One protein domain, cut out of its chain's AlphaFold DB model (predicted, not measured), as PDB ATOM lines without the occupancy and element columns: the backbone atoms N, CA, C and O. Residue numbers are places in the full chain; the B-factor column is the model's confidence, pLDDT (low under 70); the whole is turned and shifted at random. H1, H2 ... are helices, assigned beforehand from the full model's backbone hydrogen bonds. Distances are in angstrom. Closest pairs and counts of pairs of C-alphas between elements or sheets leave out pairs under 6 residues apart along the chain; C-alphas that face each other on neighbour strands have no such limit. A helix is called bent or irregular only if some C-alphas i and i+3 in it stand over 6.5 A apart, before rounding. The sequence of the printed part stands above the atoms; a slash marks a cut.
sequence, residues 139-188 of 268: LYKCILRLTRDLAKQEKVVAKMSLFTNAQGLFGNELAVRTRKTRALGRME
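This is residues 139 to 188 of the 268 residues of an uncharacterized protein of Vitis vinifera (UniProt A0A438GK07). The model is an open, flat U made of helices: the longest helix, H2, makes most of the base, H1 folds back beside the first part of H2 as one arm, and H4 makes the other arm beyond the far end of H2. The short H3 sits at the corner between H2 and H4, and the last residues, 183 to 188, make a tail after H4. The printed part has 50 residues with four named helices, in the order H1, H2, H3, H4, and no named strand; its class is all helix. It is loose, with a radius of gyration of the C-alphas of 13.8 A, and spans 39 by 22 by 12 A along its three main axes.

H2, residues 150 to 164, is 21.1 A from first to last C-alpha; it begins at C-alpha 150, (288.818, 207.933, 306.811), and ends at C-alpha 164, (299.752, 224.991, 312.626). Before it, H1, residues 139 to 146, is 10.5 A long and begins at C-alpha 139, (289.545, 223.352, 304.870). After it, H3 holds residues 168 to 171, 5.5 A from first to last C-alpha. H4, residues 173 to 182, is 13.3 A long and ends at C-alpha 182, (310.636, 229.354, 299.384). H4 is irregular: C-alphas 177 and 180 are 7.4 A apart.

H2 and H1 only just touch, with 3 pairs of C-alphas within 8 A, and H2 does so with residues 153 to 156 alone. Their closest C-alphas are those of Ile 143 and Gln 153, 6.7 A apart. They form a helical hairpin, running opposite ways at a tilt of 35.1 degrees, only just steep. Toward its other end, H2 touches H3 only at the corner by their link, and only just, with 3 pairs of C-alphas within 8 A, using residues 162 to 163 alone. The closest C-alphas there are those of Phe 163 and Phe 170, 5.9 A apart. H3 and H4 are close but not clearly touching; their closest C-alphas, those of Leu 169 and Ala 175, are 7.2 A apart. H1 and H3, H1 and H4, and H2 and H4 are apart. In H1 and H2 every O i to N i+4 pair is within hydrogen-bond range, in H4 4 of 6 are, and H3 is too short for such a pair.

The two C-alphas farthest apart are those of Leu 150 and Glu 188, at 41.0 A. The printed part has no cut, and its three links between helices are tight. The mean pLDDT of the printed part is 83.3; residues 181 to 188, of which 181 to 182 belong to H4, are under 70.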
ATOM      1  N   LEU A 139     288.521 224.369 304.652       93.62
ATOM      2  CA  LEU A 139     289.545 223.352 304.870       93.62
ATOM      3  C   LEU A 139     288.943 221.971 305.087       93.62
ATOM      4  O   LEU A 139     289.270 221.036 304.345       93.62
ATOM      5  N   TYR A 140     288.009 221.841 306.024       91.94
ATOM      6  CA  TYR A 140     287.357 220.558 306.273       91.94
ATOM      7  C   TYR A 140     286.527 220.084 305.073       91.94
ATOM      8  O   TYR A 140     286.626 218.912 304.696       91.94
ATOM      9  N   LYS A 141     285.797 220.980 304.388       92.81
ATOM     10  CA  LYS A 141     285.087 220.637 303.137       92.81
ATOM     11  C   LYS A 141     286.044 220.078 302.083       92.81
ATOM     12  O   LYS A 141     285.728 219.088 301.417       92.81
ATOM     13  N   CYS A 142     287.222 220.680 301.928       92.50
ATOM     14  CA  CYS A 142     288.248 220.205 301.004       92.50
ATOM     15  C   CYS A 142     288.814 218.839 301.405       92.50
ATOM     16  O   CYS A 142     288.903 217.964 300.543       92.50
ATOM     17  N   ILE A 143     289.149 218.627 302.680       91.12
ATOM     18  CA  ILE A 143     289.676 217.345 303.175       91.12
ATOM     19  C   ILE A 143     288.677 216.215 302.904       91.12
ATOM     20  O   ILE A 143     289.048 215.212 302.287       91.12
ATOM     21  N   LEU A 144     287.409 216.411 303.284       90.31
ATOM     22  CA  LEU A 144     286.339 215.425 303.100       90.31
ATOM     23  C   LEU A 144     286.104 215.099 301.620       90.31
ATOM     24  O   LEU A 144     285.884 213.945 301.252       90.31
ATOM     25  N   ARG A 145     286.177 216.111 300.748       90.81
ATOM     26  CA  ARG A 145     285.931 215.943 299.311       90.81
ATOM     27  C   ARG A 145     287.108 215.304 298.570       90.81
ATOM     28  O   ARG A 145     286.885 214.514 297.653       90.81
ATOM     29  N   LEU A 146     288.342 215.666 298.925       88.38
ATOM     30  CA  LEU A 146     289.560 215.210 298.242       88.38
ATOM     31  C   LEU A 146     290.051 213.852 298.754       88.38
ATOM     32  O   LEU A 146     290.670 213.102 298.000       88.38
ATOM     33  N   THR A 147     289.748 213.512 300.007       88.94
ATOM     34  CA  THR A 147     290.193 212.269 300.642       88.94
ATOM     35  C   THR A 147     288.979 211.471 301.093       88.94
ATOM     36  O   THR A 147     288.355 211.819 302.079       88.94
ATOM     37  N   ARG A 148     288.632 210.384 300.392       87.06
ATOM     38  CA  ARG A 148     287.456 209.547 300.731       87.06
ATOM     39  C   ARG A 148     287.708 208.514 301.835       87.06
ATOM     40  O   ARG A 148     286.770 207.925 302.352       87.06
ATOM     41  N   ASP A 149     288.974 208.249 302.131       93.94
ATOM     42  CA  ASP A 149     289.422 207.241 303.089       93.94
ATOM     43  C   ASP A 149     289.586 207.884 304.468       93.94
ATOM     44  O   ASP A 149     290.384 208.812 304.621       93.94
ATOM     45  N   LEU A 150     288.846 207.381 305.457       90.62
ATOM     46  CA  LEU A 150     288.818 207.933 306.811       90.62
ATOM     47  C   LEU A 150     290.194 207.879 307.495       90.62
ATOM     48  O   LEU A 150     290.635 208.873 308.067       90.62
ATOM     49  N   ALA A 151     290.942 206.784 307.333       92.62
ATOM     50  CA  ALA A 151     292.282 206.655 307.907       92.62
ATOM     51  C   ALA A 151     293.287 207.620 307.254       92.62
ATOM     52  O   ALA A 151     294.277 208.032 307.864       92.62
ATOM     53  N   LYS A 152     293.063 208.005 305.991       93.00
ATOM     54  CA  LYS A 152     293.847 209.070 305.344       93.00
ATOM     55  C   LYS A 152     293.407 210.457 305.800       93.00
ATOM     56  O   LYS A 152     294.281 211.303 305.974       93.00
ATOM     57  N   GLN A 153     292.111 210.691 306.013       91.81
ATOM     58  CA  GLN A 153     291.610 211.956 306.562       91.81
ATOM     59  C   GLN A 153     292.215 212.231 307.945       91.81
ATOM     60  O   GLN A 153     292.771 213.306 308.149       91.81
ATOM     61  N   GLU A 154     292.221 211.242 308.843       91.38
ATOM     62  CA  GLU A 154     292.848 211.348 310.172       91.38
ATOM     63  C   GLU A 154     294.325 211.746 310.080       91.38
ATOM     64  O   GLU A 154     294.783 212.641 310.786       91.38
ATOM     65  N   LYS A 155     295.076 211.145 309.146       93.38
ATOM     66  CA  LYS A 155     296.485 211.506 308.910       93.38
ATOM     67  C   LYS A 155     296.651 212.926 308.377       93.38
ATOM     68  O   LYS A 155     297.645 213.569 308.702       93.38
ATOM     69  N   VAL A 156     295.732 213.403 307.537       92.00
ATOM     70  CA  VAL A 156     295.755 214.786 307.039       92.00
ATOM     71  C   VAL A 156     295.493 215.759 308.185       92.00
ATOM     72  O   VAL A 156     296.260 216.703 308.341       92.00
ATOM     73  N   VAL A 157     294.490 215.494 309.025       90.81
ATOM     74  CA  VAL A 157     294.184 216.317 310.207       90.81
ATOM     75  C   VAL A 157     295.352 216.312 311.199       90.81
ATOM     76  O   VAL A 157     295.772 217.371 311.653       90.81
ATOM     77  N   ALA A 158     295.967 215.155 311.453       91.88
ATOM     78  CA  ALA A 158     297.157 215.063 312.299       91.88
ATOM     79  C   ALA A 158     298.370 215.806 311.709       91.88
ATOM     80  O   ALA A 158     299.168 216.382 312.438       91.88
ATOM     81  N   LYS A 159     298.535 215.827 310.380       92.62
ATOM     82  CA  LYS A 159     299.566 216.661 309.740       92.62
ATOM     83  C   LYS A 159     299.228 218.148 309.791       92.62
ATOM     84  O   LYS A 159     300.151 218.955 309.801       92.62
ATOM     85  N   MET A 160     297.944 218.495 309.829       91.38
ATOM     86  CA  MET A 160     297.498 219.876 309.962       91.38
ATOM     87  C   MET A 160     297.938 220.460 311.297       91.38
ATOM     88  O   MET A 160     298.530 221.530 311.311       91.38
ATOM     89  N   SER A 161     297.756 219.727 312.398       91.12
ATOM     90  CA  SER A 161     298.215 220.194 313.711       91.12
ATOM     91  C   SER A 161     299.736 220.360 313.777       91.12
ATOM     92  O   SER A 161     300.225 221.280 314.426       91.12
ATOM     93  N   LEU A 162     300.508 219.523 313.075       93.62
ATOM     94  CA  LEU A 162     301.957 219.718 312.965       93.62
ATOM     95  C   LEU A 162     302.312 220.989 312.186       93.62
ATOM     96  O   LEU A 162     303.273 221.670 312.541       93.62
ATOM     97  N   PHE A 163     301.562 221.298 311.128       92.88
ATOM     98  CA  PHE A 163     301.723 222.542 310.385       92.88
ATOM     99  C   PHE A 163     301.375 223.743 311.270       92.88
ATOM    100  O   PHE A 163     302.244 224.584 311.480       92.88
ATOM    101  N   THR A 164     300.181 223.803 311.865       93.25
ATOM    102  CA  THR A 164     299.752 224.991 312.626       93.25
ATOM    103  C   THR A 164     300.688 225.307 313.791       93.25
ATOM    104  O   THR A 164     301.124 226.442 313.953       93.25
ATOM    105  N   ASN A 165     301.148 224.276 314.505       92.44
ATOM    106  CA  ASN A 165     302.072 224.430 315.629       92.44
ATOM    107  C   ASN A 165     303.552 224.565 315.229       92.44
ATOM    108  O   ASN A 165     304.414 224.555 316.107       92.44
ATOM    109  N   ALA A 166     303.874 224.627 313.931       92.31
ATOM    110  CA  ALA A 166     305.250 224.621 313.430       92.31
ATOM    111  C   ALA A 166     306.102 223.494 314.050       92.31
ATOM    112  O   ALA A 166     307.200 223.722 314.548       92.31
ATOM    113  N   GLN A 167     305.599 222.260 314.043       93.44
ATOM    114  CA  GLN A 167     306.275 221.105 314.632       93.44
ATOM    115  C   GLN A 167     306.946 220.221 313.575       93.44
ATOM    116  O   GLN A 167     306.586 220.198 312.393       93.44
ATOM    117  N   GLY A 168     307.954 219.458 314.006       91.50
ATOM    118  CA  GLY A 168     308.699 218.547 313.139       91.50
ATOM    119  C   GLY A 168     309.401 219.284 311.995       91.50
ATOM    120  O   GLY A 168     310.130 220.247 312.217       91.50
ATOM    121  N   LEU A 169     309.176 218.838 310.756       90.00
ATOM    122  CA  LEU A 169     309.801 219.445 309.574       90.00
ATOM    123  C   LEU A 169     309.328 220.884 309.313       90.00
ATOM    124  O   LEU A 169     310.081 221.661 308.732       90.00
ATOM    125  N   PHE A 170     308.122 221.254 309.756       89.25
ATOM    126  CA  PHE A 170     307.585 222.608 309.580       89.25
ATOM    127  C   PHE A 170     308.237 223.633 310.517       89.25
ATOM    128  O   PHE A 170     308.268 224.822 310.199       89.25
ATOM    129  N   GLY A 171     308.775 223.173 311.650       90.12
ATOM    130  CA  GLY A 171     309.461 223.991 312.655       90.12
ATOM    131  C   GLY A 171     310.974 224.029 312.541       90.12
ATOM    132  O   GLY A 171     311.622 224.702 313.336       90.12
ATOM    133  N   ASN A 172     311.566 223.287 311.600       92.88
ATOM    134  CA  ASN A 172     313.014 223.283 311.461       92.88
ATOM    135  C   ASN A 172     313.521 224.685 311.091       92.88
ATOM    136  O   ASN A 172     312.909 225.381 310.284       92.88
ATOM    137  N   GLU A 173     314.670 225.068 311.636       90.25
ATOM    138  CA  GLU A 173     315.272 226.391 311.460       90.25
ATOM    139  C   GLU A 173     315.414 226.805 309.984       90.25
ATOM    140  O   GLU A 173     315.121 227.946 309.624       90.25
ATOM    141  N   LEU A 174     315.783 225.868 309.101       87.31
ATOM    142  CA  LEU A 174     315.843 226.122 307.660       87.31
ATOM    143  C   LEU A 174     314.455 226.370 307.065       87.31
ATOM    144  O   LEU A 174     314.303 227.257 306.228       87.31
ATOM    145  N   ALA A 175     313.445 225.603 307.485       85.31
ATOM    146  CA  ALA A 175     312.073 225.797 307.032       85.31
ATOM    147  C   ALA A 175     311.561 227.170 307.477       85.31
ATOM    148  O   ALA A 175     311.099 227.922 306.631       85.31
ATOM    149  N   VAL A 176     311.742 227.533 308.752       88.06
ATOM    150  CA  VAL A 176     311.339 228.830 309.326       88.06
ATOM    151  C   VAL A 176     311.974 229.997 308.572       88.06
ATOM    152  O   VAL A 176     311.248 230.852 308.069       88.06
ATOM    153  N   ARG A 177     313.305 229.994 308.404       86.19
ATOM    154  CA  ARG A 177     314.021 231.048 307.662       86.19
ATOM    155  C   ARG A 177     313.568 231.166 306.212       86.19
ATOM    156  O   ARG A 177     313.667 232.238 305.623       86.19
ATOM    157  N   THR A 178     313.097 230.067 305.626       83.12
ATOM    158  CA  THR A 178     312.721 230.032 304.215       83.12
ATOM    159  C   THR A 178     311.227 230.146 303.942       83.12
ATOM    160  O   THR A 178     310.845 230.134 302.778       83.12
ATOM    161  N   ARG A 179     310.370 230.333 304.954       83.12
ATOM    162  CA  ARG A 179     308.912 230.472 304.750       83.12
ATOM    163  C   ARG A 179     308.570 231.553 303.732       83.12
ATOM    164  O   ARG A 179     307.772 231.289 302.849       83.12
ATOM    165  N   LYS A 180     309.265 232.691 303.795       74.62
ATOM    166  CA  LYS A 180     309.089 233.821 302.871       74.62
ATOM    167  C   LYS A 180     309.955 233.743 301.605       74.62
ATOM    168  O   LYS A 180     309.660 234.415 300.637       74.62
ATOM    169  N   THR A 181     311.067 232.988 301.592       63.72
ATOM    170  CA  THR A 181     311.928 232.835 300.384       63.72
ATOM    171  C   THR A 181     311.492 231.696 299.472       63.72
ATOM    172  O   THR A 181     311.711 231.749 298.265       63.72
ATOM    173  N   ARG A 182     310.969 230.615 300.056       53.22
ATOM    174  CA  ARG A 182     310.636 229.354 299.384       53.22
ATOM    175  C   ARG A 182     309.140 229.097 299.289       53.22
ATOM    176  O   ARG A 182     308.766 228.186 298.545       53.22
ATOM    177  N   ALA A 183     308.289 229.873 299.972       50.84
ATOM    178  CA  ALA A 183     306.954 230.096 299.433       50.84
ATOM    179  C   ALA A 183     307.166 230.593 298.002       50.84
ATOM    180  O   ALA A 183     307.984 231.473 297.748       50.84
ATOM    181  N   LEU A 184     306.594 229.877 297.039       41.53
ATOM    182  CA  LEU A 184     306.902 230.056 295.629       41.53
ATOM    183  C   LEU A 184     306.429 231.464 295.210       41.53
ATOM    184  O   LEU A 184     305.259 231.630 294.876       41.53
ATOM    185  N   GLY A 185     307.321 232.457 295.298       40.00
ATOM    186  CA  GLY A 185     307.038 233.880 295.089       40.00
ATOM    187  C   GLY A 185     307.494 234.777 296.246       40.00
ATOM    188  O   GLY A 185     306.650 235.395 296.875       40.00
ATOM    189  N   ARG A 186     308.803 234.883 296.506       40.34
ATOM    190  CA  ARG A 186     309.321 235.913 297.413       40.34
ATOM    191  C   ARG A 186     309.130 237.303 296.783       40.34
ATOM    192  O   ARG A 186     309.619 237.524 295.680       40.34
ATOM    193  N   MET A 187     308.418 238.192 297.480       42.09
ATOM    194  CA  MET A 187     308.685 239.638 297.498       42.09
ATOM    195  C   MET A 187     309.893 239.825 298.430       42.09
ATOM    196  O   MET A 187     309.873 239.323 299.556       42.09
ATOM    197  N   GLU A 188     310.995 240.385 297.937       40.09
ATOM    198  CA  GLU A 188     312.235 240.539 298.706       40.09
ATOM    199  C   GLU A 188     312.155 241.785 299.594       40.09
ATOM    200  O   GLU A 188     312.103 242.892 299.084       40.09
TER     201      GLU A 188